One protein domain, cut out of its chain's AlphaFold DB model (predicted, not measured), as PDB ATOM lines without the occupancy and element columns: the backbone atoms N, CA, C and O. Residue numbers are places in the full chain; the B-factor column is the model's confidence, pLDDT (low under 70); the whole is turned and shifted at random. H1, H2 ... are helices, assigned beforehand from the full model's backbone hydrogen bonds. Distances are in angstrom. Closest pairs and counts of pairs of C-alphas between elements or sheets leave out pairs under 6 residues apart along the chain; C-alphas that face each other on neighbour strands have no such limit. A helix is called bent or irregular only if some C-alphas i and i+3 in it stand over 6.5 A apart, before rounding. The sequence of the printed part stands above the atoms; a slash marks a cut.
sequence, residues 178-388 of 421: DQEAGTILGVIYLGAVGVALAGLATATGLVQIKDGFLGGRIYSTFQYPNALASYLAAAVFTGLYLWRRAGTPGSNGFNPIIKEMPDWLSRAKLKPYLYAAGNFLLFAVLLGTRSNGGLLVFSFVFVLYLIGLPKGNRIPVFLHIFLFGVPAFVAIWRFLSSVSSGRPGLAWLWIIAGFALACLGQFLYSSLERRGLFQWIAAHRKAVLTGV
ATOM      1  N   ASP A 178     147.956  81.644  97.620       86.50
ATOM      2  CA  ASP A 178     149.215  80.922  97.423       86.50
ATOM      3  C   ASP A 178     150.100  80.945  98.688       86.50
ATOM      4  O   ASP A 178     150.868  80.014  98.934       86.50
ATOM      5  N   GLN A 179     149.994  81.986  99.521       85.06
ATOM      6  CA  GLN A 179     150.713  82.059 100.799       85.06
ATOM      7  C   GLN A 179     150.178  81.028 101.794       85.06
ATOM      8  O   GLN A 179     150.959  80.270 102.359       85.06
ATOM      9  N   GLU A 180     148.857  80.947 101.954       90.19
ATOM     10  CA  GLU A 180     148.203  79.952 102.811       90.19
ATOM     11  C   GLU A 180     148.493  78.520 102.350       90.19
ATOM     12  O   GLU A 180     148.791  77.663 103.178       90.19
ATOM     13  N   ALA A 181     148.504  78.270 101.035       93.00
ATOM     14  CA  ALA A 181     148.906  76.978 100.480       93.00
ATOM     15  C   ALA A 181     150.358  76.633 100.854       93.00
ATOM     16  O   ALA A 181     150.645  75.526 101.310       93.00
ATOM     17  N   GLY A 182     151.273  77.602 100.727       90.69
ATOM     18  CA  GLY A 182     152.660  77.460 101.172       90.69
ATOM     19  C   GLY A 182     152.781  77.195 102.676       90.69
ATOM     20  O   GLY A 182     153.636  76.409 103.085       90.69
ATOM     21  N   THR A 183     151.912  77.796 103.492       90.88
ATOM     22  CA  THR A 183     151.858  77.553 104.938       90.88
ATOM     23  C   THR A 183     151.440  76.122 105.252       90.88
ATOM     24  O   THR A 183     152.144  75.449 105.999       90.88
ATOM     25  N   ILE A 184     150.359  75.626 104.644       95.19
ATOM     26  CA  ILE A 184     149.888  74.246 104.840       95.19
ATOM     27  C   ILE A 184     150.948  73.226 104.402       95.19
ATOM     28  O   ILE A 184     151.243  72.291 105.144       95.19
ATOM     29  N   LEU A 185     151.588  73.436 103.248       95.69
ATOM     30  CA  LEU A 185     152.698  72.587 102.802       95.69
ATOM     31  C   LEU A 185     153.876  72.619 103.785       95.69
ATOM     32  O   LEU A 185     154.479  71.583 104.053       95.69
ATOM     33  N   GLY A 186     154.190  73.791 104.346       94.50
ATOM     34  CA  GLY A 186     155.215  73.945 105.379       94.50
ATOM     35  C   GLY A 186     154.878  73.198 106.670       94.50
ATOM     36  O   GLY A 186     155.762  72.584 107.259       94.50
ATOM     37  N   VAL A 187     153.607  73.188 107.078       95.94
ATOM     38  CA  VAL A 187     153.129  72.437 108.249       95.94
ATOM     39  C   VAL A 187     153.267  70.929 108.033       95.94
ATOM     40  O   VAL A 187     153.829  70.246 108.889       95.94
ATOM     41  N   ILE A 188     152.840  70.415 106.874       96.94
ATOM     42  CA  ILE A 188     153.017  68.999 106.505       96.94
ATOM     43  C   ILE A 188     154.508  68.635 106.503       96.94
ATOM     44  O   ILE A 188     154.919  67.633 107.087       96.94
ATOM     45  N   TYR A 189     155.337  69.481 105.885       97.94
ATOM     46  CA  TYR A 189     156.782  69.295 105.830       97.94
ATOM     47  C   TYR A 189     157.419  69.262 107.226       97.94
ATOM     48  O   TYR A 189     158.223  68.378 107.519       97.94
ATOM     49  N   LEU A 190     157.036  70.189 108.106       96.75
ATOM     50  CA  LEU A 190     157.535  70.250 109.476       96.75
ATOM     51  C   LEU A 190     157.134  69.003 110.276       96.75
ATOM     52  O   LEU A 190     157.972  68.444 110.984       96.75
ATOM     53  N   GLY A 191     155.894  68.533 110.116       97.69
ATOM     54  CA  GLY A 191     155.436  67.274 110.707       97.69
ATOM     55  C   GLY A 191     156.275  66.088 110.227       97.69
ATOM     56  O   GLY A 191     156.720  65.267 111.025       97.69
ATOM     57  N   ALA A 192     156.592  66.025 108.932       98.44
ATOM     58  CA  ALA A 192     157.469  64.989 108.390       98.44
ATOM     59  C   ALA A 192     158.895  65.039 108.963       98.44
ATOM     60  O   ALA A 192     159.463  63.991 109.270       98.44
ATOM     61  N   VAL A 193     159.468  66.234 109.150       98.50
ATOM     62  CA  VAL A 193     160.791  66.391 109.783       98.50
ATOM     63  C   VAL A 193     160.760  65.867 111.217       98.50
ATOM     64  O   VAL A 193     161.663  65.133 111.619       98.50
ATOM     65  N   GLY A 194     159.710  66.175 111.982       98.12
ATOM     66  CA  GLY A 194     159.572  65.653 113.339       98.12
ATOM     67  C   GLY A 194     159.367  64.134 113.383       98.12
ATOM     68  O   GLY A 194     159.957  63.474 114.233       98.12
ATOM     69  N   VAL A 195     158.631  63.551 112.431       98.38
ATOM     70  CA  VAL A 195     158.536  62.086 112.273       98.38
ATOM     71  C   VAL A 195     159.894  61.466 111.924       98.38
ATOM     72  O   VAL A 195     160.241  60.409 112.448       98.38
ATOM     73  N   ALA A 196     160.707  62.105 111.081       98.56
ATOM     74  CA  ALA A 196     162.059  61.626 110.792       98.56
ATOM     75  C   ALA A 196     162.944  61.643 112.054       98.56
ATOM     76  O   ALA A 196     163.593  60.645 112.374       98.56
ATOM     77  N   LEU A 197     162.910  62.739 112.819       98.38
ATOM     78  CA  LEU A 197     163.638  62.863 114.085       98.38
ATOM     79  C   LEU A 197     163.190  61.827 115.121       98.38
ATOM     80  O   LEU A 197     164.045  61.212 115.755       98.38
ATOM     81  N   ALA A 198     161.883  61.581 115.249       98.06
ATOM     82  CA  ALA A 198     161.350  60.533 116.117       98.06
ATOM     83  C   ALA A 198     161.911  59.150 115.743       98.06
ATOM     84  O   ALA A 198     162.312  58.387 116.617       98.06
ATOM     85  N   GLY A 199     162.043  58.861 114.444       97.69
ATOM     86  CA  GLY A 199     162.625  57.612 113.954       97.69
ATOM     87  C   GLY A 199     164.100  57.439 114.326       97.69
ATOM     88  O   GLY A 199     164.499  56.361 114.767       97.69
ATOM     89  N   LEU A 200     164.908  58.498 114.198       98.12
ATOM     90  CA  LEU A 200     166.307  58.486 114.646       98.12
ATOM     91  C   LEU A 200     166.406  58.338 116.171       98.12
ATOM     92  O   LEU A 200     167.191  57.528 116.660       98.12
ATOM     93  N   ALA A 201     165.584  59.080 116.915       97.69
ATOM     94  CA  ALA A 201     165.569  59.049 118.372       97.69
ATOM     95  C   ALA A 201     165.193  57.664 118.915       97.69
ATOM     96  O   ALA A 201     165.852  57.169 119.833       97.69
ATOM     97  N   THR A 202     164.198  57.001 118.317       97.06
ATOM     98  CA  THR A 202     163.838  55.622 118.670       97.06
ATOM     99  C   THR A 202     164.931  54.630 118.313       97.06
ATOM    100  O   THR A 202     165.237  53.764 119.129       97.06
ATOM    101  N   ALA A 203     165.595  54.783 117.165       96.62
ATOM    102  CA  ALA A 203     166.715  53.916 116.804       96.62
ATOM    103  C   ALA A 203     167.886  53.995 117.803       96.62
ATOM    104  O   ALA A 203     168.580  53.004 118.003       96.62
ATOM    105  N   THR A 204     168.097  55.138 118.464       96.44
ATOM    106  CA  THR A 204     169.121  55.284 119.517       96.44
ATOM    107  C   THR A 204     168.619  55.022 120.938       96.44
ATOM    108  O   THR A 204     169.395  55.176 121.876       96.44
ATOM    109  N   GLY A 205     167.345  54.667 121.123       94.12
ATOM    110  CA  GLY A 205     166.746  54.433 122.443       94.12
ATOM    111  C   GLY A 205     166.402  55.696 123.246       94.12
ATOM    112  O   GLY A 205     166.064  55.585 124.419       94.12
ATOM    113  N   LEU A 206     166.452  56.888 122.633       94.94
ATOM    114  CA  LEU A 206     166.093  58.158 123.288       94.94
ATOM    115  C   LEU A 206     164.578  58.304 123.480       94.94
ATOM    116  O   LEU A 206     164.134  58.932 124.435       94.94
ATOM    117  N   VAL A 207     163.787  57.745 122.562       95.50
ATOM    118  CA  VAL A 207     162.319  57.774 122.615       95.50
ATOM    119  C   VAL A 207     161.789  56.368 122.387       95.50
ATOM    120  O   VAL A 207     162.102  55.737 121.378       95.50
ATOM    121  N   GLN A 208     160.942  55.892 123.292       94.12
ATOM    122  CA  GLN A 208     160.323  54.577 123.185       94.12
ATOM    123  C   GLN A 208     159.051  54.666 122.338       94.12
ATOM    124  O   GLN A 208     158.007  55.114 122.803       94.12
ATOM    125  N   ILE A 209     159.150  54.248 121.076       94.75
ATOM    126  CA  ILE A 209     158.004  54.079 120.179       94.75
ATOM    127  C   ILE A 209     157.893  52.593 119.880       94.75
ATOM    128  O   ILE A 209     158.840  51.992 119.368       94.75
ATOM    129  N   LYS A 210     156.730  52.006 120.180       93.12
ATOM    130  CA  LYS A 210     156.447  50.604 119.866       93.12
ATOM    131  C   LYS A 210     156.700  50.350 118.380       93.12
ATOM    132  O   LYS A 210     156.152  51.069 117.548       93.12
ATOM    133  N   ASP A 211     157.534  49.358 118.082       92.81
ATOM    134  CA  ASP A 211     157.937  48.966 116.728       92.81
ATOM    135  C   ASP A 211     158.532  50.111 115.885       92.81
ATOM    136  O   ASP A 211     158.558  50.025 114.663       92.81
ATOM    137  N   GLY A 212     159.027  51.191 116.509       94.44
ATOM    138  CA  GLY A 212     159.579  52.356 115.802       94.44
ATOM    139  C   GLY A 212     160.982  52.130 115.222       94.44
ATOM    140  O   GLY A 212     161.404  52.845 114.305       94.44
ATOM    141  N   PHE A 213     161.688  51.104 115.697       96.81
ATOM    142  CA  PHE A 213     162.934  50.604 115.124       96.81
ATOM    143  C   PHE A 213     162.988  49.080 115.269       96.81
ATOM    144  O   PHE A 213     163.031  48.568 116.384       96.81
ATOM    145  N   LEU A 214     162.976  48.354 114.148       94.19
ATOM    146  CA  LEU A 214     162.895  46.890 114.135       94.19
ATOM    147  C   LEU A 214     163.783  46.310 113.032       94.19
ATOM    148  O   LEU A 214     163.767  46.784 111.896       94.19
ATOM    149  N   GLY A 215     164.569  45.278 113.353       91.12
ATOM    150  CA  GLY A 215     165.402  44.572 112.370       91.12
ATOM    151  C   GLY A 215     166.420  45.469 111.648       91.12
ATOM    152  O   GLY A 215     166.668  45.291 110.456       91.12
ATOM    153  N   GLY A 216     166.965  46.483 112.334       93.44
ATOM    154  CA  GLY A 216     167.913  47.438 111.749       93.44
ATOM    155  C   GLY A 216     167.287  48.430 110.761       93.44
ATOM    156  O   GLY A 216     167.993  48.980 109.912       93.44
ATOM    157  N   ARG A 217     165.967  48.633 110.833       96.12
ATOM    158  CA  ARG A 217     165.186  49.513 109.956       96.12
ATOM    159  C   ARG A 217     164.388  50.512 110.784       96.12
ATOM    160  O   ARG A 217     163.851  50.168 111.835       96.12
ATOM    161  N   ILE A 218     164.257  51.732 110.273       97.88
ATOM    162  CA  ILE A 218     163.476  52.790 110.919       97.88
ATOM    163  C   ILE A 218     162.016  52.715 110.465       97.88
ATOM    164  O   ILE A 218     161.730  52.739 109.268       97.88
ATOM    165  N   TYR A 219     161.108  52.612 111.431       97.00
ATOM    166  CA  TYR A 219     159.654  52.556 111.242       97.00
ATOM    167  C   TYR A 219     158.985  53.831 111.787       97.00
ATOM    168  O   TYR A 219     157.917  54.224 111.314       97.00
ATOM    169  N   SER A 220     159.657  54.513 112.725       97.50
ATOM    170  CA  SER A 220     159.213  55.737 113.395       97.50
ATOM    171  C   SER A 220     157.793  55.603 113.970       97.50
ATOM    172  O   SER A 220     157.317  54.505 114.250       97.50
ATOM    173  N   THR A 221     157.095  56.722 114.136       96.81
ATOM    174  CA  THR A 221     155.711  56.798 114.600       96.81
ATOM    175  C   THR A 221     154.743  56.023 113.718       96.81
ATOM    176  O   THR A 221     153.672  55.691 114.196       96.81
ATOM    177  N   PHE A 222     155.085  55.720 112.460       95.44
ATOM    178  CA  PHE A 222     154.201  55.019 111.526       95.44
ATOM    179  C   PHE A 222     154.094  53.525 111.812       95.44
ATOM    180  O   PHE A 222     153.105  52.934 111.404       95.44
ATOM    181  N   GLN A 223     155.095  52.905 112.451       95.12
ATOM    182  CA  GLN A 223     155.159  51.447 112.673       95.12
ATOM    183  C   GLN A 223     155.150  50.600 111.382       95.12
ATOM    184  O   GLN A 223     155.145  49.374 111.433       95.12
ATOM    185  N   TYR A 224     155.202  51.241 110.212       94.00
ATOM    186  CA  TYR A 224     155.235  50.600 108.904       94.00
ATOM    187  C   TYR A 224     156.303  51.281 108.038       94.00
ATOM    188  O   TYR A 224     156.143  52.444 107.652       94.00
ATOM    189  N   PRO A 225     157.389  50.582 107.667       94.69
ATOM    190  CA  PRO A 225     158.546  51.205 107.026       94.69
ATOM    191  C   PRO A 225     158.247  51.624 105.586       94.69
ATOM    192  O   PRO A 225     158.797  52.608 105.105       94.69
ATOM    193  N   ASN A 226     157.354  50.906 104.895       95.06
ATOM    194  CA  ASN A 226     156.948  51.248 103.531       95.06
ATOM    195  C   ASN A 226     156.097  52.523 103.513       95.06
ATOM    196  O   ASN A 226     156.345  53.410 102.703       95.06
ATOM    197  N   ALA A 227     155.151  52.645 104.447       94.62
ATOM    198  CA  ALA A 227     154.341  53.847 104.587       94.62
ATOM    199  C   ALA A 227     155.191  55.058 104.987       94.62
ATOM    200  O   ALA A 227     155.067  56.121 104.380       94.62
ATOM    201  N   LEU A 228     156.105  54.875 105.949       97.19
ATOM    202  CA  LEU A 228     157.063  55.907 106.329       97.19
ATOM    203  C   LEU A 228     157.898  56.354 105.122       97.19
ATOM    204  O   LEU A 228     158.037  57.549 104.888       97.19
ATOM    205  N   ALA A 229     158.421  55.414 104.329       97.50
ATOM    206  CA  ALA A 229     159.221  55.738 103.152       97.50
ATOM    207  C   ALA A 229     158.432  56.559 102.121       97.50
ATOM    208  O   ALA A 229     158.933  57.577 101.646       97.50
ATOM    209  N   SER A 230     157.194  56.163 101.805       95.38
ATOM    210  CA  SER A 230     156.326  56.902 100.878       95.38
ATOM    211  C   SER A 230     155.970  58.297 101.399       95.38
ATOM    212  O   SER A 230     156.004  59.266 100.638       95.38
ATOM    213  N   TYR A 231     155.683  58.425 102.696       96.75
ATOM    214  CA  TYR A 231     155.395  59.709 103.332       96.75
ATOM    215  C   TYR A 231     156.611  60.648 103.307       96.75
ATOM    216  O   TYR A 231     156.508  61.790 102.856       96.75
ATOM    217  N   LEU A 232     157.789  60.156 103.707       98.31
ATOM    218  CA  LEU A 232     159.031  60.932 103.668       98.31
ATOM    219  C   LEU A 232     159.438  61.284 102.233       98.31
ATOM    220  O   LEU A 232     159.934  62.383 102.004       98.31
ATOM    221  N   ALA A 233     159.186  60.407 101.255       97.50
ATOM    222  CA  ALA A 233     159.412  60.701  99.840       97.50
ATOM    223  C   ALA A 233     158.587  61.914  99.390       97.50
ATOM    224  O   ALA A 233     159.139  62.873  98.847       97.50
ATOM    225  N   ALA A 234     157.281  61.913  99.673       96.88
ATOM    226  CA  ALA A 234     156.402  63.044  99.379       96.88
ATOM    227  C   ALA A 234     156.844  64.327 100.110       96.88
ATOM    228  O   ALA A 234     156.829  65.419  99.529       96.88
ATOM    229  N   ALA A 235     157.303  64.205 101.359       97.94
ATOM    230  CA  ALA A 235     157.828  65.328 102.128       97.94
ATOM    231  C   ALA A 235     159.135  65.890 101.544       97.94
ATOM    232  O   ALA A 235     159.289  67.108 101.494       97.94
ATOM    233  N   VAL A 236     160.041  65.048 101.031       98.25
ATOM    234  CA  VAL A 236     161.251  65.504 100.321       98.25
ATOM    235  C   VAL A 236     160.856  66.338  99.103       98.25
ATOM    236  O   VAL A 236     161.355  67.450  98.951       98.25
ATOM    237  N   PHE A 237     159.915  65.881  98.268       97.25
ATOM    238  CA  PHE A 237     159.454  66.671  97.114       97.25
ATOM    239  C   PHE A 237     158.775  67.983  97.522       97.25
ATOM    240  O   PHE A 237     159.039  69.027  96.920       97.25
ATOM    241  N   THR A 238     157.971  67.960  98.588       96.44
ATOM    242  CA  THR A 238     157.403  69.175  99.195       96.44
ATOM    243  C   THR A 238     158.510  70.141  99.627       96.44
ATOM    244  O   THR A 238     158.464  71.329  99.308       96.44
ATOM    245  N   GLY A 239     159.556  69.635 100.280       96.00
ATOM    246  CA  GLY A 239     160.718  70.413 100.699       96.00
ATOM    247  C   GLY A 239     161.517  70.995  99.539       96.00
ATOM    248  O   GLY A 239     161.967  72.133  99.622       96.00
ATOM    249  N   LEU A 240     161.658  70.268  98.427       95.31
ATOM    250  CA  LEU A 240     162.285  70.780  97.201       95.31
ATOM    251  C   LEU A 240     161.496  71.947  96.602       95.31
ATOM    252  O   LEU A 240     162.086  72.949  96.187       95.31
ATOM    253  N   TYR A 241     160.167  71.828  96.568       93.31
ATOM    254  CA  TYR A 241     159.284  72.902  96.126       93.31
ATOM    255  C   TYR A 241     159.420  74.139  97.030       93.31
ATOM    256  O   TYR A 241     159.654  75.244  96.532       93.31
ATOM    257  N   LEU A 242     159.348  73.955  98.352       92.12
ATOM    258  CA  LEU A 242     159.457  75.042  99.328       92.12
ATOM    259  C   LEU A 242     160.843  75.703  99.319       92.12
ATOM    260  O   LEU A 242     160.931  76.931  99.374       92.12
ATOM    261  N   TRP A 243     161.913  74.918  99.169       92.62
ATOM    262  CA  TRP A 243     163.280  75.413  98.998       92.62
ATOM    263  C   TRP A 243     163.401  76.320  97.773       92.62
ATOM    264  O   TRP A 243     163.893  77.448  97.878       92.62
ATOM    265  N   ARG A 244     162.902  75.871  96.610       89.25
ATOM    266  CA  ARG A 244     163.002  76.661  95.375       89.25
ATOM    267  C   ARG A 244     162.150  77.921  95.445       89.25
ATOM    268  O   ARG A 244     162.586  78.978  94.985       89.25
ATOM    269  N   ARG A 245     160.966  77.821  96.055       85.62
ATOM    270  CA  ARG A 245     160.105  78.971  96.332       85.62
ATOM    271  C   ARG A 245     160.853  79.986  97.191       85.62
ATOM    272  O   ARG A 245     161.023  81.107  96.739       85.62
ATOM    273  N   ALA A 246     161.421  79.578  98.327       80.19
ATOM    274  CA  ALA A 246     162.155  80.459  99.242       80.19
ATOM    275  C   ALA A 246     163.385  81.157  98.626       80.19
ATOM    276  O   ALA A 246     163.785  82.216  99.107       80.19
ATOM    277  N   GLY A 247     163.983  80.595  97.570       69.19
ATOM    278  CA  GLY A 247     165.068  81.231  96.814       69.19
ATOM    279  C   GLY A 247     164.622  82.357  95.868       69.19
ATOM    280  O   GLY A 247     165.467  83.095  95.364       69.19
ATOM    281  N   THR A 248     163.318  82.517  95.621       65.31
ATOM    282  CA  THR A 248     162.781  83.502  94.669       65.31
ATOM    283  C   THR A 248     162.505  84.847  95.366       65.31
ATOM    284  O   THR A 248     161.740  84.866  96.340       65.31
ATOM    285  N   PRO A 249     163.079  85.980  94.894       51.38
ATOM    286  CA  PRO A 249     162.848  87.307  95.475       51.38
ATOM    287  C   PRO A 249     161.357  87.673  95.508       51.38
ATOM    288  O   PRO A 249     160.654  87.493  94.517       51.38
ATOM    289  N   GLY A 250     160.868  88.182  96.645       52.34
ATOM    290  CA  GLY A 250     159.466  88.591  96.824       52.34
ATOM    291  C   GLY A 250     158.499  87.472  97.230       52.34
ATOM    292  O   GLY A 250     157.322  87.743  97.456       52.34
ATOM    293  N   SER A 251     158.970  86.227  97.365       52.53
ATOM    294  CA  SER A 251     158.146  85.139  97.893       52.53
ATOM    295  C   SER A 251     158.249  85.051  99.422       52.53
ATOM    296  O   SER A 251     159.295  84.749 100.003       52.53
ATOM    297  N   ASN A 252     157.127  85.274 100.102       53.47
ATOM    298  CA  ASN A 252     156.980  84.932 101.514       53.47
ATOM    299  C   ASN A 252     156.723  83.419 101.616       53.47
ATOM    300  O   ASN A 252     155.593  82.986 101.815       53.47
ATOM    301  N   GLY A 253     157.754  82.590 101.401       49.53
ATOM    302  CA  GLY A 253     157.691  81.168 101.780       49.53
ATOM    303  C   GLY A 253     157.466  81.028 103.291       49.53
ATOM    304  O   GLY A 253     157.772  81.994 103.989       49.53
ATOM    305  N   PHE A 254     156.972  79.867 103.763       50.31
ATOM    306  CA  PHE A 254     156.592  79.572 105.164       50.31
ATOM    307  C   PHE A 254     157.220  80.560 106.152       50.31
ATOM    308  O   PHE A 254     158.433  80.531 106.395       50.31
ATOM    309  N   ASN A 255     156.415  81.513 106.625       54.50
ATOM    310  CA  ASN A 255     156.833  82.350 107.735       54.50
ATOM    311  C   ASN A 255     156.738  81.438 108.953       54.50
ATOM    312  O   ASN A 255     155.627  80.986 109.245       54.50
ATOM    313  N   PRO A 256     157.864  81.093 109.606       51.06
ATOM    314  CA  PRO A 256     157.780  80.333 110.838       51.06
ATOM    315  C   PRO A 256     156.795  81.048 111.760       51.06
ATOM    316  O   PRO A 256     156.718  82.276 111.764       51.06
ATOM    317  N   ILE A 257     156.027  80.267 112.520       48.75
ATOM    318  CA  ILE A 257     155.043  80.752 113.506       48.75
ATOM    319  C   ILE A 257     155.659  81.839 114.419       48.75
ATOM    320  O   ILE A 257     154.967  82.721 114.918       48.75
ATOM    321  N   ILE A 258     156.988  81.847 114.535       44.25
ATOM    322  CA  ILE A 258     157.810  82.936 115.054       44.25
ATOM    323  C   ILE A 258     157.860  84.095 114.040       44.25
ATOM    324  O   ILE A 258     158.787  84.228 113.240       44.25
ATOM    325  N   LYS A 259     156.849  84.968 114.103       43.88
ATOM    326  CA  LYS A 259     156.775  86.242 113.364       43.88
ATOM    327  C   LYS A 259     157.872  87.245 113.782       43.88
ATOM    328  O   LYS A 259     158.055  88.254 113.113       43.88
ATOM    329  N   GLU A 260     158.623  86.928 114.837       46.69
ATOM    330  CA  GLU A 260     159.661  87.761 115.452       46.69
ATOM    331  C   GLU A 260     161.035  87.078 115.431       46.69
ATOM    332  O   GLU A 260     161.680  86.872 116.457       46.69
ATOM    333  N   MET A 261     161.501  86.670 114.250       48.78
ATOM    334  CA  MET A 261     162.928  86.386 114.110       48.78
ATOM    335  C   MET A 261     163.693  87.717 114.053       48.78
ATOM    336  O   MET A 261     163.301  88.590 113.277       48.78
ATOM    337  N   PRO A 262     164.790  87.879 114.821       49.75
ATOM    338  CA  PRO A 262     165.614  89.079 114.774       49.75
ATOM    339  C   PRO A 262     166.026  89.416 113.336       49.75
ATOM    340  O   PRO A 262     166.438  88.526 112.587       49.75
ATOM    341  N   ASP A 263     165.981  90.693 112.952       49.41
ATOM    342  CA  ASP A 263     166.242  91.139 111.573       49.41
ATOM    343  C   ASP A 263     167.573  90.638 110.994       49.41
ATOM    344  O   ASP A 263     167.703  90.450 109.785       49.41
ATOM    345  N   TRP A 264     168.576  90.370 111.833       48.19
ATOM    346  CA  TRP A 264     169.854  89.807 111.396       48.19
ATOM    347  C   TRP A 264     169.749  88.351 110.904       48.19
ATOM    348  O   TRP A 264     170.411  87.995 109.928       48.19
ATOM    349  N   LEU A 265     168.870  87.540 111.502       46.09
ATOM    350  CA  LEU A 265     168.561  86.165 111.086       46.09
ATOM    351  C   LEU A 265     167.810  86.164 109.743       46.09
ATOM    352  O   LEU A 265     168.096  85.377 108.838       46.09
ATOM    353  N   SER A 266     166.884  87.112 109.597       47.50
ATOM    354  CA  SER A 266     166.114  87.367 108.377       47.50
ATOM    355  C   SER A 266     167.018  87.822 107.220       47.50
ATOM    356  O   SER A 266     166.854  87.365 106.083       47.50
ATOM    357  N   ARG A 267     168.038  88.647 107.511       46.81
ATOM    358  CA  ARG A 267     169.079  89.086 106.559       46.81
ATOM    359  C   ARG A 267     169.995  87.949 106.093       46.81
ATOM    360  O   ARG A 267     170.447  87.970 104.948       46.81
ATOM    361  N   ALA A 268     170.228  86.931 106.922       53.06
ATOM    362  CA  ALA A 268     171.140  85.825 106.620       53.06
ATOM    363  C   ALA A 268     170.614  84.812 105.577       53.06
ATOM    364  O   ALA A 268     171.312  83.847 105.270       53.06
ATOM    365  N   LYS A 269     169.414  85.009 104.998       70.00
ATOM    366  CA  LYS A 269     168.772  84.055 104.067       70.00
ATOM    367  C   LYS A 269     168.856  82.618 104.605       70.00
ATOM    368  O   LYS A 269     169.348  81.724 103.925       70.00
ATOM    369  N   LEU A 270     168.384  82.388 105.830       77.88
ATOM    370  CA  LEU A 270     168.457  81.069 106.477       77.88
ATOM    371  C   LEU A 270     167.462  80.049 105.922       77.88
ATOM    372  O   LEU A 270     167.703  78.848 106.024       77.88
ATOM    373  N   LYS A 271     166.366  80.501 105.298       82.56
ATOM    374  CA  LYS A 271     165.299  79.614 104.799       82.56
ATOM    375  C   LYS A 271     165.834  78.467 103.913       82.56
ATOM    376  O   LYS A 271     165.498  77.321 104.197       82.56
ATOM    377  N   PRO A 272     166.705  78.696 102.908       87.56
ATOM    378  CA  PRO A 272     167.287  77.615 102.111       87.56
ATOM    379  C   PRO A 272     168.122  76.614 102.919       87.56
ATOM    380  O   PRO A 272     168.117  75.436 102.583       87.56
ATOM    381  N   TYR A 273     168.808  77.051 103.982       90.69
ATOM    382  CA  TYR A 273     169.565  76.156 104.866       90.69
ATOM    383  C   TYR A 273     168.641  75.278 105.705       90.69
ATOM    384  O   TYR A 273     168.902  74.089 105.835       90.69
ATOM    385  N   LEU A 274     167.526  75.825 106.201       91.62
ATOM    386  CA  LEU A 274     166.518  75.044 106.926       91.62
ATOM    387  C   LEU A 274     165.901  73.955 106.042       91.62
ATOM    388  O   LEU A 274     165.757  72.821 106.489       91.62
ATOM    389  N   TYR A 275     165.593  74.261 104.779       93.81
ATOM    390  CA  TYR A 275     165.099  73.245 103.847       93.81
ATOM    391  C   TYR A 275     166.182  72.241 103.435       93.81
ATOM    392  O   TYR A 275     165.876  71.063 103.291       93.81
ATOM    393  N   ALA A 276     167.443  72.661 103.285       95.00
ATOM    394  CA  ALA A 276     168.552  71.735 103.035       95.00
ATOM    395  C   ALA A 276     168.721  70.742 104.197       95.00
ATOM    396  O   ALA A 276     168.814  69.537 103.980       95.00
ATOM    397  N   ALA A 277     168.693  71.256 105.427       95.50
ATOM    398  CA  ALA A 277     168.735  70.485 106.660       95.50
ATOM    399  C   ALA A 277     167.544  69.525 106.797       95.50
ATOM    400  O   ALA A 277     167.729  68.337 107.060       95.50
ATOM    401  N   GLY A 278     166.321  70.019 106.590       97.19
ATOM    402  CA  GLY A 278     165.119  69.193 106.645       97.19
ATOM    403  C   GLY A 278     165.129  68.105 105.570       97.19
ATOM    404  O   GLY A 278     164.898  66.942 105.880       97.19
ATOM    405  N   ASN A 279     165.495  68.434 104.327       98.25
ATOM    406  CA  ASN A 279     165.579  67.462 103.234       98.25
ATOM    407  C   ASN A 279     166.663  66.410 103.484       98.25
ATOM    408  O   ASN A 279     166.431  65.235 103.207       98.25
ATOM    409  N   PHE A 280     167.806  66.805 104.054       98.56
ATOM    410  CA  PHE A 280     168.828  65.871 104.526       98.56
ATOM    411  C   PHE A 280     168.239  64.869 105.528       98.56
ATOM    412  O   PHE A 280     168.371  63.665 105.318       98.56
ATOM    413  N   LEU A 281     167.550  65.344 106.572       98.44
ATOM    414  CA  LEU A 281     166.960  64.479 107.600       98.44
ATOM    415  C   LEU A 281     165.897  63.541 107.017       98.44
ATOM    416  O   LEU A 281     165.942  62.334 107.253       98.44
ATOM    417  N   LEU A 282     164.966  64.083 106.227       98.69
ATOM    418  CA  LEU A 282     163.899  63.312 105.593       98.69
ATOM    419  C   LEU A 282     164.469  62.219 104.686       98.69
ATOM    420  O   LEU A 282     164.040  61.069 104.759       98.69
ATOM    421  N   PHE A 283     165.459  62.557 103.855       98.56
ATOM    422  CA  PHE A 283     166.060  61.613 102.920       98.56
ATOM    423  C   PHE A 283     166.942  60.574 103.624       98.56
ATOM    424  O   PHE A 283     166.913  59.400 103.258       98.56
ATOM    425  N   ALA A 284     167.669  60.968 104.675       98.50
ATOM    426  CA  ALA A 284     168.427  60.041 105.510       98.50
ATOM    427  C   ALA A 284     167.499  58.990 106.129       98.50
ATOM    428  O   ALA A 284     167.736  57.794 105.982       98.50
ATOM    429  N   VAL A 285     166.395  59.406 106.754       98.50
ATOM    430  CA  VAL A 285     165.457  58.459 107.377       98.50
ATOM    431  C   VAL A 285     164.696  57.637 106.340       98.50
ATOM    432  O   VAL A 285     164.508  56.443 106.558       98.50
ATOM    433  N   LEU A 286     164.346  58.215 105.184       98.44
ATOM    434  CA  LEU A 286     163.779  57.478 104.051       98.44
ATOM    435  C   LEU A 286     164.677  56.297 103.667       98.44
ATOM    436  O   LEU A 286     164.201  55.165 103.596       98.44
ATOM    437  N   LEU A 287     165.978  56.526 103.492       98.12
ATOM    438  CA  LEU A 287     166.954  55.464 103.229       98.12
ATOM    439  C   LEU A 287     167.063  54.484 104.412       98.12
ATOM    440  O   LEU A 287     167.169  53.271 104.218       98.12
ATOM    441  N   GLY A 288     166.963  54.995 105.640       97.56
ATOM    442  CA  GLY A 288     166.983  54.215 106.880       97.56
ATOM    443  C   GLY A 288     165.797  53.262 107.061       97.56
ATOM    444  O   GLY A 288     165.906  52.277 107.793       97.56
ATOM    445  N   THR A 289     164.686  53.481 106.351       97.62
ATOM    446  CA  THR A 289     163.564  52.525 106.309       97.62
ATOM    447  C   THR A 289     163.929  51.207 105.614       97.62
ATOM    448  O   THR A 289     163.246  50.191 105.802       97.62
ATOM    449  N   ARG A 290     164.985  51.215 104.779       95.62
ATOM    450  CA  ARG A 290     165.367  50.129 103.859       95.62
ATOM    451  C   ARG A 290     164.178  49.585 103.050       95.62
ATOM    452  O   ARG A 290     164.046  48.379 102.857       95.62
ATOM    453  N   SER A 291     163.260  50.458 102.631       95.69
ATOM    454  CA  SER A 291     162.108  50.072 101.810       95.69
ATOM    455  C   SER A 291     162.464  50.075 100.320       95.69
ATOM    456  O   SER A 291     162.560  51.138  99.706       95.69
ATOM    457  N   ASN A 292     162.601  48.889  99.714       92.75
ATOM    458  CA  ASN A 292     162.813  48.764  98.264       92.75
ATOM    459  C   ASN A 292     161.662  49.399  97.466       92.75
ATOM    460  O   ASN A 292     161.906  50.124  96.507       92.75
ATOM    461  N   GLY A 293     160.413  49.184  97.900       90.00
ATOM    462  CA  GLY A 293     159.235  49.800  97.282       90.00
ATOM    463  C   GLY A 293     159.246  51.326  97.397       90.00
ATOM    464  O   GLY A 293     159.020  52.016  96.406       90.00
ATOM    465  N   GLY A 294     159.593  51.865  98.571       90.50
ATOM    466  CA  GLY A 294     159.720  53.310  98.777       90.50
ATOM    467  C   GLY A 294     160.791  53.948  97.888       90.50
ATOM    468  O   GLY A 294     160.546  54.988  97.283       90.50
ATOM    469  N   LEU A 295     161.954  53.302  97.745       92.56
ATOM    470  CA  LEU A 295     163.042  53.782  96.884       92.56
ATOM    471  C   LEU A 295     162.711  53.687  95.392       92.56
ATOM    472  O   LEU A 295     163.056  54.596  94.632       92.56
ATOM    473  N   LEU A 296     162.019  52.623  94.974       93.75
ATOM    474  CA  LEU A 296     161.536  52.464  93.604       93.75
ATOM    475  C   LEU A 296     160.569  53.598  93.243       93.75
ATOM    476  O   LEU A 296     160.775  54.297  92.249       93.75
ATOM    477  N   VAL A 297     159.554  53.820  94.085       92.75
ATOM    478  CA  VAL A 297     158.565  54.887  93.889       92.75
ATOM    479  C   VAL A 297     159.241  56.256  93.919       92.75
ATOM    480  O   VAL A 297     158.991  57.065  93.030       92.75
ATOM    481  N   PHE A 298     160.144  56.509  94.874       94.69
ATOM    482  CA  PHE A 298     160.908  57.758  94.925       94.69
ATOM    483  C   PHE A 298     161.677  58.004  93.623       94.69
ATOM    484  O   PHE A 298     161.606  59.098  93.075       94.69
ATOM    485  N   SER A 299     162.369  56.990  93.100       93.94
ATOM    486  CA  SER A 299     163.161  57.103  91.870       93.94
ATOM    487  C   SER A 299     162.284  57.392  90.652       93.94
ATOM    488  O   SER A 299     162.591  58.286  89.864       93.94
ATOM    489  N   PHE A 300     161.158  56.687  90.522       94.88
ATOM    490  CA  PHE A 300     160.199  56.912  89.443       94.88
ATOM    491  C   PHE A 300     159.585  58.317  89.509       94.88
ATOM    492  O   PHE A 300     159.621  59.071  88.532       94.88
ATOM    493  N   VAL A 301     159.088  58.716  90.684       95.44
ATOM    494  CA  VAL A 301     158.513  60.048  90.907       95.44
ATOM    495  C   VAL A 301     159.567  61.135  90.725       95.44
ATOM    496  O   VAL A 301     159.251  62.193  90.193       95.44
ATOM    497  N   PHE A 302     160.828  60.888  91.081       94.62
ATOM    498  CA  PHE A 302     161.914  61.840  90.868       94.62
ATOM    499  C   PHE A 302     162.128  62.145  89.383       94.62
ATOM    500  O   PHE A 302     162.250  63.314  89.007       94.62
ATOM    501  N   VAL A 303     162.105  61.122  88.524       94.75
ATOM    502  CA  VAL A 303     162.184  61.310  87.068       94.75
ATOM    503  C   VAL A 303     160.993  62.133  86.570       94.75
ATOM    504  O   VAL A 303     161.192  63.126  85.865       94.75
ATOM    505  N   LEU A 304     159.770  61.789  86.987       95.38
ATOM    506  CA  LEU A 304     158.568  62.552  86.632       95.38
ATOM    507  C   LEU A 304     158.640  64.006  87.120       95.38
ATOM    508  O   LEU A 304     158.303  64.929  86.377       95.38
ATOM    509  N   TYR A 305     159.137  64.223  88.335       94.06
ATOM    510  CA  TYR A 305     159.314  65.540  88.933       94.06
ATOM    511  C   TYR A 305     160.292  66.395  88.117       94.06
ATOM    512  O   TYR A 305     159.985  67.540  87.783       94.06
ATOM    513  N   LEU A 306     161.437  65.840  87.703       91.88
ATOM    514  CA  LEU A 306     162.392  66.543  86.839       91.88
ATOM    515  C   LEU A 306     161.823  66.858  85.449       91.88
ATOM    516  O   LEU A 306     162.107  67.929  84.904       91.88
ATOM    517  N   ILE A 307     161.024  65.954  84.871       93.69
ATOM    518  CA  ILE A 307     160.346  66.185  83.587       93.69
ATOM    519  C   ILE A 307     159.336  67.333  83.719       93.69
ATOM    520  O   ILE A 307     159.335  68.240  82.880       93.69
ATOM    521  N   GLY A 308     158.540  67.330  84.793       92.19
ATOM    522  CA  GLY A 308     157.526  68.347  85.080       92.19
ATOM    523  C   GLY A 308     158.092  69.728  85.424       92.19
ATOM    524  O   GLY A 308     157.411  70.736  85.237       92.19
ATOM    525  N   LEU A 309     159.347  69.814  85.880       91.56
ATOM    526  CA  LEU A 309     159.977  71.093  86.210       91.56
ATOM    527  C   LEU A 309     160.274  71.950  84.960       91.56
ATOM    528  O   LEU A 309     160.794  71.439  83.956       91.56
ATOM    529  N   PRO A 310     160.066  73.284  85.033       88.94
ATOM    530  CA  PRO A 310     160.517  74.219  84.004       88.94
ATOM    531  C   PRO A 310     162.023  74.084  83.745       88.94
ATOM    532  O   PRO A 310     162.800  73.894  84.682       88.94
ATOM    533  N   LYS A 311     162.458  74.237  82.484       80.56
ATOM    534  CA  LYS A 311     163.850  73.979  82.052       80.56
ATOM    535  C   LYS A 311     164.912  74.668  82.929       80.56
ATOM    536  O   LYS A 311     165.934  74.056  83.215       80.56
ATOM    537  N   GLY A 312     164.652  75.890  83.404       81.12
ATOM    538  CA  GLY A 312     165.576  76.647  84.263       81.12
ATOM    539  C   GLY A 312     165.726  76.127  85.700       81.12
ATOM    540  O   GLY A 312     166.686  76.487  86.369       81.12
ATOM    541  N   ASN A 313     164.819  75.267  86.177       86.06
ATOM    542  CA  ASN A 313     164.824  74.755  87.553       86.06
ATOM    543  C   ASN A 313     165.336  73.311  87.671       86.06
ATOM    544  O   ASN A 313     165.631  72.871  88.779       86.06
ATOM    545  N   ARG A 314     165.482  72.583  86.556       89.69
ATOM    546  CA  ARG A 314     165.881  71.164  86.565       89.69
ATOM    547  C   ARG A 314     167.278  70.950  87.154       89.69
ATOM    548  O   ARG A 314     167.430  70.168  88.083       89.69
ATOM    549  N   ILE A 315     168.277  71.677  86.643       87.50
ATOM    550  CA  ILE A 315     169.670  71.576  87.110       87.50
ATOM    551  C   ILE A 315     169.803  72.042  88.573       87.50
ATOM    552  O   ILE A 315     170.361  71.284  89.363       87.50
ATOM    553  N   PRO A 316     169.259  73.213  88.980       89.25
ATOM    554  CA  PRO A 316     169.270  73.635  90.381       89.25
ATOM    555  C   PRO A 316     168.741  72.592  91.366       89.25
ATOM    556  O   PRO A 316     169.394  72.295  92.362       89.25
ATOM    557  N   VAL A 317     167.571  72.019  91.075       91.94
ATOM    558  CA  VAL A 317     166.936  71.015  91.935       91.94
ATOM    559  C   VAL A 317     167.759  69.732  91.979       91.94
ATOM    560  O   VAL A 317     167.986  69.197  93.061       91.94
ATOM    561  N   PHE A 318     168.237  69.255  90.825       92.31
ATOM    562  CA  PHE A 318     169.078  68.061  90.757       92.31
ATOM    563  C   PHE A 318     170.348  68.214  91.606       92.31
ATOM    564  O   PHE A 318     170.674  67.336  92.403       92.31
ATOM    565  N   LEU A 319     171.033  69.355  91.487       92.00
ATOM    566  CA  LEU A 319     172.225  69.647  92.282       92.00
ATOM    567  C   LEU A 319     171.908  69.746  93.771       92.00
ATOM    568  O   LEU A 319     172.650  69.200  94.578       92.00
ATOM    569  N   HIS A 320     170.808  70.400  94.149       93.19
ATOM    570  CA  HIS A 320     170.412  70.488  95.553       93.19
ATOM    571  C   HIS A 320     170.162  69.101  96.166       93.19
ATOM    572  O   HIS A 320     170.676  68.821  97.247       93.19
ATOM    573  N   ILE A 321     169.469  68.208  95.447       95.25
ATOM    574  CA  ILE A 321     169.275  66.810  95.869       95.25
ATOM    575  C   ILE A 321     170.600  66.089  96.025       95.25
ATOM    576  O   ILE A 321     170.795  65.399  97.017       95.25
ATOM    577  N   PHE A 322     171.525  66.255  95.084       95.12
ATOM    578  CA  PHE A 322     172.842  65.641  95.197       95.12
ATOM    579  C   PHE A 322     173.595  66.131  96.447       95.12
ATOM    580  O   PHE A 322     174.169  65.329  97.184       95.12
ATOM    581  N   LEU A 323     173.533  67.438  96.718       95.31
ATOM    582  CA  LEU A 323     174.250  68.094  97.812       95.31
ATOM    583  C   LEU A 323     173.750  67.701  99.207       95.31
ATOM    584  O   LEU A 323     174.577  67.608 100.109       95.31
ATOM    585  N   PHE A 324     172.453  67.442  99.407       96.44
ATOM    586  CA  PHE A 324     171.970  66.878 100.682       96.44
ATOM    587  C   PHE A 324     171.913  65.343 100.670       96.44
ATOM    588  O   PHE A 324     172.070  64.709 101.713       96.44
ATOM    589  N   GLY A 325     171.700  64.732  99.505       97.31
ATOM    590  CA  GLY A 325     171.431  63.305  99.345       97.31
ATOM    591  C   GLY A 325     172.659  62.425  99.551       97.31
ATOM    592  O   GLY A 325     172.559  61.394 100.215       97.31
ATOM    593  N   VAL A 326     173.829  62.841  99.048       97.44
ATOM    594  CA  VAL A 326     175.086  62.106  99.278       97.44
ATOM    595  C   VAL A 326     175.464  62.103 100.767       97.44
ATOM    596  O   VAL A 326     175.666  61.011 101.308       97.44
ATOM    597  N   PRO A 327     175.488  63.253 101.477       98.12
ATOM    598  CA  PRO A 327     175.668  63.255 102.927       98.12
ATOM    599  C   PRO A 327     174.624  62.417 103.666       98.12
ATOM    600  O   PRO A 327     174.993  61.670 104.567       98.12
ATOM    601  N   ALA A 328     173.346  62.496 103.279       98.31
ATOM    602  CA  ALA A 328     172.270  61.721 103.901       98.31
ATOM    603  C   ALA A 328     172.493  60.207 103.785       98.31
ATOM    604  O   ALA A 328     172.341  59.495 104.776       98.31
ATOM    605  N   PHE A 329     172.912  59.722 102.612       97.88
ATOM    606  CA  PHE A 329     173.225  58.309 102.390       97.88
ATOM    607  C   PHE A 329     174.383  57.821 103.266       97.88
ATOM    608  O   PHE A 329     174.268  56.791 103.934       97.88
ATOM    609  N   VAL A 330     175.489  58.570 103.306       98.25
ATOM    610  CA  VAL A 330     176.651  58.202 104.130       98.25
ATOM    611  C   VAL A 330     176.296  58.251 105.617       98.25
ATOM    612  O   VAL A 330     176.614  57.317 106.358       98.25
ATOM    613  N   ALA A 331     175.604  59.310 106.044       98.25
ATOM    614  CA  ALA A 331     175.212  59.514 107.431       98.25
ATOM    615  C   ALA A 331     174.304  58.390 107.928       98.25
ATOM    616  O   ALA A 331     174.603  57.793 108.959       98.25
ATOM    617  N   ILE A 332     173.242  58.041 107.191       98.25
ATOM    618  CA  ILE A 332     172.316  56.996 107.642       98.25
ATOM    619  C   ILE A 332     172.947  55.603 107.629       98.25
ATOM    620  O   ILE A 332     172.708  54.812 108.542       98.25
ATOM    621  N   TRP A 333     173.788  55.295 106.636       97.44
ATOM    622  CA  TRP A 333     174.495  54.015 106.584       97.44
ATOM    623  C   TRP A 333     175.346  53.825 107.840       97.44
ATOM    624  O   TRP A 333     175.280  52.792 108.512       97.44
ATOM    625  N   ARG A 334     176.143  54.845 108.176       98.00
ATOM    626  CA  ARG A 334     177.012  54.823 109.354       98.00
ATOM    627  C   ARG A 334     176.223  54.903 110.656       98.00
ATOM    628  O   ARG A 334     176.596  54.224 111.611       98.00
ATOM    629  N   PHE A 335     175.121  55.647 110.683       98.19
ATOM    630  CA  PHE A 335     174.195  55.703 111.810       98.19
ATOM    631  C   PHE A 335     173.657  54.310 112.150       98.19
ATOM    632  O   PHE A 335     173.865  53.841 113.266       98.19
ATOM    633  N   LEU A 336     173.057  53.606 111.182       97.06
ATOM    634  CA  LEU A 336     172.492  52.272 111.407       97.06
ATOM    635  C   LEU A 336     173.560  51.261 111.834       97.06
ATOM    636  O   LEU A 336     173.322  50.480 112.753       97.06
ATOM    637  N   SER A 337     174.747  51.315 111.222       96.19
ATOM    638  CA  SER A 337     175.886  50.485 111.633       96.19
ATOM    639  C   SER A 337     176.292  50.751 113.086       96.19
ATOM    640  O   SER A 337     176.556  49.814 113.831       96.19
ATOM    641  N   SER A 338     176.317  52.014 113.511       96.62
ATOM    642  CA  SER A 338     176.730  52.402 114.867       96.62
ATOM    643  C   SER A 338     175.690  52.017 115.917       96.62
ATOM    644  O   SER A 338     176.055  51.555 116.997       96.62
ATOM    645  N   VAL A 339     174.403  52.146 115.578       96.00
ATOM    646  CA  VAL A 339     173.286  51.662 116.400       96.00
ATOM    647  C   VAL A 339     173.385  50.148 116.589       96.00
ATOM    648  O   VAL A 339     173.347  49.681 117.723       96.00
ATOM    649  N   SER A 340     173.608  49.381 115.514       92.88
ATOM    650  CA  SER A 340     173.767  47.922 115.620       92.88
ATOM    651  C   SER A 340     174.997  47.491 116.424       92.88
ATOM    652  O   SER A 340     175.004  46.406 116.990       92.88
ATOM    653  N   SER A 341     176.026  48.337 116.504       93.44
ATOM    654  CA  SER A 341     177.229  48.093 117.311       93.44
ATOM    655  C   SER A 341     177.120  48.606 118.754       93.44
ATOM    656  O   SER A 341     178.135  48.662 119.445       93.44
ATOM    657  N   GLY A 342     175.935  49.036 119.207       92.69
ATOM    658  CA  GLY A 342     175.723  49.525 120.574       92.69
ATOM    659  C   GLY A 342     176.391  50.871 120.878       92.69
ATOM    660  O   GLY A 342     176.661  51.177 122.035       92.69
ATOM    661  N   ARG A 343     176.686  51.691 119.855       94.62
ATOM    662  CA  ARG A 343     177.369  52.995 119.991       94.62
ATOM    663  C   ARG A 343     176.466  54.156 119.540       94.62
ATOM    664  O   ARG A 343     176.757  54.796 118.523       94.62
ATOM    665  N   PRO A 344     175.383  54.476 120.275       92.81
ATOM    666  CA  PRO A 344     174.413  55.497 119.866       92.81
ATOM    667  C   PRO A 344     175.009  56.913 119.795       92.81
ATOM    668  O   PRO A 344     174.639  57.683 118.912       92.81
ATOM    669  N   GLY A 345     175.982  57.250 120.651       93.38
ATOM    670  CA  GLY A 345     176.671  58.549 120.585       93.38
ATOM    671  C   GLY A 345     177.423  58.754 119.264       93.38
ATOM    672  O   GLY A 345     177.337  59.813 118.644       93.38
ATOM    673  N   LEU A 346     178.085  57.701 118.771       95.62
ATOM    674  CA  LEU A 346     178.774  57.723 117.478       95.62
ATOM    675  C   LEU A 346     177.774  57.802 116.315       95.62
ATOM    676  O   LEU A 346     178.050  58.453 115.310       95.62
ATOM    677  N   ALA A 347     176.588  57.206 116.466       96.75
ATOM    678  CA  ALA A 347     175.511  57.319 115.487       96.75
ATOM    679  C   ALA A 347     175.078  58.787 115.293       96.75
ATOM    680  O   ALA A 347     175.024  59.269 114.160       96.75
ATOM    681  N   TRP A 348     174.847  59.524 116.383       97.38
ATOM    682  CA  TRP A 348     174.485  60.945 116.319       97.38
ATOM    683  C   TRP A 348     175.588  61.825 115.727       97.38
ATOM    684  O   TRP A 348     175.276  62.750 114.977       97.38
ATOM    685  N   LEU A 349     176.863  61.502 115.970       97.25
ATOM    686  CA  LEU A 349     177.987  62.201 115.339       97.25
ATOM    687  C   LEU A 349     177.890  62.132 113.807       97.25
ATOM    688  O   LEU A 349     178.039  63.156 113.144       97.25
ATOM    689  N   TRP A 350     177.550  60.974 113.232       97.81
ATOM    690  CA  TRP A 350     177.351  60.846 111.781       97.81
ATOM    691  C   TRP A 350     176.179  61.672 111.250       97.81
ATOM    692  O   TRP A 350     176.286  62.240 110.162       97.81
ATOM    693  N   ILE A 351     175.084  61.779 112.007       98.06
ATOM    694  CA  ILE A 351     173.947  62.635 111.637       98.06
ATOM    695  C   ILE A 351     174.352  64.111 111.671       98.06
ATOM    696  O   ILE A 351     174.074  64.832 110.714       98.06
ATOM    697  N   ILE A 352     175.063  64.553 112.712       97.75
ATOM    698  CA  ILE A 352     175.554  65.934 112.843       97.75
ATOM    699  C   ILE A 352     176.567  66.263 111.736       97.75
ATOM    700  O   ILE A 352     176.480  67.320 111.113       97.75
ATOM    701  N   ALA A 353     177.492  65.349 111.436       97.69
ATOM    702  CA  ALA A 353     178.461  65.519 110.358       97.69
ATOM    703  C   ALA A 353     177.771  65.608 108.986       97.69
ATOM    704  O   ALA A 353     178.073  66.500 108.194       97.69
ATOM    705  N   GLY A 354     176.801  64.728 108.714       97.62
ATOM    706  CA  GLY A 354     175.999  64.779 107.491       97.62
ATOM    707  C   GLY A 354     175.186  66.071 107.371       97.62
ATOM    708  O   GLY A 354     175.141  66.670 106.298       97.62
ATOM    709  N   PHE A 355     174.617  66.543 108.481       96.56
ATOM    710  CA  PHE A 355     173.903  67.815 108.558       96.56
ATOM    711  C   PHE A 355     174.821  68.999 108.229       96.56
ATOM    712  O   PHE A 355     174.475  69.843 107.400       96.56
ATOM    713  N   ALA A 356     176.017  69.045 108.826       96.88
ATOM    714  CA  ALA A 356     177.009  70.079 108.544       96.88
ATOM    715  C   ALA A 356     177.423  70.073 107.062       96.88
ATOM    716  O   ALA A 356     177.492  71.132 106.437       96.88
ATOM    717  N   LEU A 357     177.615  68.887 106.471       96.94
ATOM    718  CA  LEU A 357     177.907  68.732 105.044       96.94
ATOM    719  C   LEU A 357     176.744  69.176 104.147       96.94
ATOM    720  O   LEU A 357     176.990  69.809 103.123       96.94
ATOM    721  N   ALA A 358     175.491  68.907 104.519       96.38
ATOM    722  CA  ALA A 358     174.325  69.385 103.773       96.38
ATOM    723  C   ALA A 358     174.218  70.922 103.806       96.38
ATOM    724  O   ALA A 358     173.978  71.555 102.775       96.38
ATOM    725  N   CYS A 359     174.475  71.541 104.964       94.31
ATOM    726  CA  CYS A 359     174.554  72.998 105.106       94.31
ATOM    727  C   CYS A 359     175.713  73.597 104.296       94.31
ATOM    728  O   CYS A 359     175.527  74.605 103.611       94.31
ATOM    729  N   LEU A 360     176.885  72.954 104.304       93.75
ATOM    730  CA  LEU A 360     178.014  73.333 103.454       93.75
ATOM    731  C   LEU A 360     177.652  73.210 101.968       93.75
ATOM    732  O   LEU A 360     177.939  74.112 101.185       93.75
ATOM    733  N   GLY A 361     176.955  72.144 101.577       93.75
ATOM    734  CA  GLY A 361     176.428  71.967 100.228       93.75
ATOM    735  C   GLY A 361     175.493  73.109  99.823       93.75
ATOM    736  O   GLY A 361     175.651  73.684  98.747       93.75
ATOM    737  N   GLN A 362     174.580  73.521 100.705       93.62
ATOM    738  CA  GLN A 362     173.713  74.679 100.468       93.62
ATOM    739  C   GLN A 362     174.504  75.992 100.351       93.62
ATOM    740  O   GLN A 362     174.175  76.837  99.509       93.62
ATOM    741  N   PHE A 363     175.555  76.171 101.151       91.12
ATOM    742  CA  PHE A 363     176.456  77.318 101.043       91.12
ATOM    743  C   PHE A 363     177.176  77.348  99.686       91.12
ATOM    744  O   PHE A 363     177.194  78.390  99.018       91.12
ATOM    745  N   LEU A 364     177.705  76.205  99.237       89.56
ATOM    746  CA  LEU A 364     178.335  76.055  97.924       89.56
ATOM    747  C   LEU A 364     177.336  76.356  96.805       89.56
ATOM    748  O   LEU A 364     177.622  77.192  95.950       89.56
ATOM    749  N   TYR A 365     176.134  75.775  96.856       90.00
ATOM    750  CA  TYR A 365     175.059  76.064  95.904       90.00
ATOM    751  C   TYR A 365     174.771  77.570  95.817       90.00
ATOM    752  O   TYR A 365     174.778  78.151  94.733       90.00
ATOM    753  N   SER A 366     174.587  78.223  96.968       87.69
ATOM    754  CA  SER A 366     174.263  79.654  97.042       87.69
ATOM    755  C   SER A 366     175.414  80.539  96.548       87.69
ATOM    756  O   SER A 366     175.202  81.675  96.118       87.69
ATOM    757  N   SER A 367     176.649  80.047  96.628       84.25
ATOM    758  CA  SER A 367     177.837  80.723  96.103       84.25
ATOM    759  C   SER A 367     177.941  80.572  94.583       84.25
ATOM    760  O   SER A 367     178.227  81.547  93.891       84.25
ATOM    761  N   LEU A 368     177.639  79.385  94.049       84.31
ATOM    762  CA  LEU A 368     177.585  79.125  92.607       84.31
ATOM    763  C   LEU A 368     176.449  79.897  91.921       84.31
ATOM    764  O   LEU A 368     176.649  80.442  90.834       84.31
ATOM    765  N   GLU A 369     175.283  79.998  92.568       82.88
ATOM    766  CA  GLU A 369     174.137  80.754  92.049       82.88
ATOM    767  C   GLU A 369     174.462  82.247  91.935       82.88
ATOM    768  O   GLU A 369     174.200  82.855  90.899       82.88
ATOM    769  N   ARG A 370     175.120  82.822  92.953       77.88
ATOM    770  CA  ARG A 370     175.561  84.228  92.951       77.88
ATOM    771  C   ARG A 370     176.553  84.553  91.836       77.88
ATOM    772  O   ARG A 370     176.534  85.663  91.324       77.88
ATOM    773  N   ARG A 371     177.394  83.592  91.448       78.06
ATOM    774  CA  ARG A 371     178.361  83.745  90.348       78.06
ATOM    775  C   ARG A 371     177.737  83.563  88.958       78.06
ATOM    776  O   ARG A 371     178.460  83.599  87.971       78.06
ATOM    777  N   GLY A 372     176.427  83.312  88.857       75.00
ATOM    778  CA  GLY A 372     175.743  83.101  87.576       75.00
ATOM    779  C   GLY A 372     176.121  81.795  86.866       75.00
ATOM    780  O   GLY A 372     175.724  81.575  85.720       75.00
ATOM    781  N   LEU A 373     176.843  80.891  87.542       69.38
ATOM    782  CA  LEU A 373     177.405  79.682  86.936       69.38
ATOM    783  C   LEU A 373     176.317  78.773  86.347       69.38
ATOM    784  O   LEU A 373     176.509  78.156  85.306       69.38
ATOM    785  N   PHE A 374     175.135  78.729  86.964       68.44
ATOM    786  CA  PHE A 374     174.021  77.919  86.466       68.44
ATOM    787  C   PHE A 374     173.427  78.447  85.156       68.44
ATOM    788  O   PHE A 374     173.033  77.648  84.306       68.44
ATOM    789  N   GLN A 375     173.412  79.769  84.958       69.00
ATOM    790  CA  GLN A 375     173.011  80.363  83.679       69.00
ATOM    791  C   GLN A 375     174.065  80.082  82.604       69.00
ATOM    792  O   GLN A 375     173.717  79.730  81.477       69.00
ATOM    793  N   TRP A 376     175.348  80.125  82.976       68.56
ATOM    794  CA  TRP A 376     176.456  79.780  82.087       68.56
ATOM    795  C   TRP A 376     176.448  78.300  81.666       68.56
ATOM    796  O   TRP A 376     176.554  78.009  80.475       68.56
ATOM    797  N   ILE A 377     176.239  77.364  82.602       67.12
ATOM    798  CA  ILE A 377     176.123  75.921  82.315       67.12
ATOM    799  C   ILE A 377     174.919  75.646  81.409       67.12
ATOM    800  O   ILE A 377     175.020  74.866  80.461       67.12
ATOM    801  N   ALA A 378     173.778  76.290  81.672       65.69
ATOM    802  CA  ALA A 378     172.589  76.135  80.841       65.69
ATOM    803  C   ALA A 378     172.819  76.635  79.401       65.69
ATOM    804  O   ALA A 378     172.333  76.004  78.456       65.69
ATOM    805  N   ALA A 379     173.597  77.711  79.228       68.94
ATOM    806  CA  ALA A 379     173.997  78.233  77.921       68.94
ATOM    807  C   ALA A 379     175.006  77.317  77.198       68.94
ATOM    808  O   ALA A 379     174.883  77.094  75.996       68.94
ATOM    809  N   HIS A 380     175.941  76.700  77.928       75.12
ATOM    810  CA  HIS A 380     177.034  75.890  77.367       75.12
ATOM    811  C   HIS A 380     176.819  74.375  77.506       75.12
ATOM    812  O   HIS A 380     177.776  73.600  77.524       75.12
ATOM    813  N   ARG A 381     175.558  73.918  77.561       69.06
ATOM    814  CA  ARG A 381     175.197  72.516  77.852       69.06
ATOM    815  C   ARG A 381     175.940  71.474  77.004       69.06
ATOM    816  O   ARG A 381     176.259  70.404  77.505       69.06
ATOM    817  N   LYS A 382     176.217  71.781  75.729       68.38
ATOM    818  CA  LYS A 382     176.939  70.877  74.818       68.38
ATOM    819  C   LYS A 382     178.413  70.749  75.214       68.38
ATOM    820  O   LYS A 382     178.901  69.634  75.314       68.38
ATOM    821  N   ALA A 383     179.079  71.861  75.524       67.44
ATOM    822  CA  ALA A 383     180.483  71.877  75.933       67.44
ATOM    823  C   ALA A 383     180.703  71.172  77.282       67.44
ATOM    824  O   ALA A 383     181.657  70.415  77.434       67.44
ATOM    825  N   VAL A 384     179.782  71.353  78.236       71.06
ATOM    826  CA  VAL A 384     179.838  70.661  79.535       71.06
ATOM    827  C   VAL A 384     179.653  69.150  79.362       71.06
ATOM    828  O   VAL A 384     180.406  68.377  79.945       71.06
ATOM    829  N   LEU A 385     178.700  68.717  78.528       72.44
ATOM    830  CA  LEU A 385     178.497  67.293  78.234       72.44
ATOM    831  C   LEU A 385     179.715  66.672  77.541       72.44
ATOM    832  O   LEU A 385     180.143  65.595  77.943       72.44
ATOM    833  N   THR A 386     180.310  67.357  76.560       71.00
ATOM    834  CA  THR A 386     181.539  66.899  75.895       71.00
ATOM    835  C   THR A 386     182.714  66.827  76.869       71.00
ATOM    836  O   THR A 386     183.441  65.838  76.863       71.00
ATOM    837  N   GLY A 387     182.870  67.813  77.757       72.44
ATOM    838  CA  GLY A 387     183.912  67.811  78.786       72.44
ATOM    839  C   GLY A 387     183.760  66.666  79.791       72.44
ATOM    840  O   GLY A 387     184.726  65.965  80.073       72.44
ATOM    841  N   VAL A 388     182.543  66.410  80.282       77.00
ATOM    842  CA  VAL A 388     182.269  65.269  81.176       77.00
ATOM    843  C   VAL A 388     182.519  63.943  80.457       77.00
ATOM    844  O   VAL A 388     183.141  63.051  81.032       77.00
TER     845      VAL A 388
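Overview. This is residues 178 to 388 of the 421 residues of a protein of anaerobic digester metagenome (UniProt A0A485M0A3). Six long helices, H1, H2, H4, H5, H6 and H7, form an up-and-down bundle, each running against the one before it, with H4 in the middle, H1, H2, H6 and H7 packed round it, and H5 at the rim, packed on H2. At one end of the bundle residues 258 to 268, of which 263 to 267 belong to H3, stick out on one side, and residues 379 to 384, of which 381 to 384 belong to H9, stick out on another; at the other end lies the link of residues 204 to 224. The printed part has 211 residues with nine named helices, H1 to H9 in order along the chain, and no named strand, and its class is all helix. The whole is compact, with a radius of gyration of the C-alphas of 17.8 A and spans of 51 by 47 by 29 A.

Arrangement. Begin at H1, residues 178 to 203, and go on to H2, residues 225 to 246: the two form a helical hairpin and touch, opposite ways at a steep tilt of 44 degrees, with the C-alphas of Tyr 189 and Ala 235 closest at 5.5 A. Past H3, residues 263 to 267, which touches no helix, look for H4, residues 271 to 288, the hub, which touches four helices. H4 touches H2 along a shallow tilt of 17 degrees, opposite ways, and the closest C-alphas are those of Ala 229 and Leu 286, 5.0 A apart. With residues 278 to 285 alone H4 touches H1; the closest C-alphas, of Ala 196 and Val 285, are 5.8 A apart. H5, residues 292 to 308, touches H2 with residues 293 to 298 alone, and the C-alphas of Ala 229 and Gly 294 are closest at 5.0 A. H6, residues 311 to 340, touches H4, the same way at a steep tilt of 50 degrees, with the C-alphas of Ala 284 and Ala 328 closest at 4.5 A. H7, residues 344 to 370, forms a helical hairpin with H6, at a shallow tilt of 14 degrees, and the closest C-alphas, of Phe 335 and Ala 347, are 4.2 A apart. H7 touches H4 with residues 354 to 363 alone; the C-alphas of Tyr 273 and Cys 359 are closest at 5.9 A. H8, residues 373 to 379, only just touches H6, with 3 pairs of C-alphas within 8 A, the closest being Pro 316 and Phe 374 at 7.5 A. H9, residues 381 to 388, touches no helix. H5 and H7 are apart. Each O i to N i+4 pair is within hydrogen-bond range in H1, H2, H3, H4, H5, H7, H8 and H9, and 23 of 26 are in H6.

Along the chain. Find C-alpha 178 at (149.215, 80.922, 97.423); from there H1 runs 37.6 A to C-alpha 203. H2 is 30.5 A long, and H3 has five residues. H4 begins at C-alpha 271, (165.299, 79.614, 104.799), and runs 25.5 A; H5 runs 24.2 A. H6, the longest, runs 43.6 A and is irregular, with C-alphas 312 and 315 7.1 A apart. H7 runs 39.4 A, H8 9.7 A and H9 10.7 A, to C-alpha 388 at (182.269, 65.269, 81.176).

Size, cuts and confidence. The two C-alphas farthest apart are those of Lys 210 and Ala 383, 54.4 A. The printed part has no cut. The links from H1 to H2, 21 residues, and from H2 to H3, 16 residues, are long; the others are tight. In the first of them, residues 213 to 214 pair with residues 217 to 218, antiparallel. The mean pLDDT of the printed part is 87.6, and the model is under 70 at residues 247 to 268, 373 to 379 and 381 to 383.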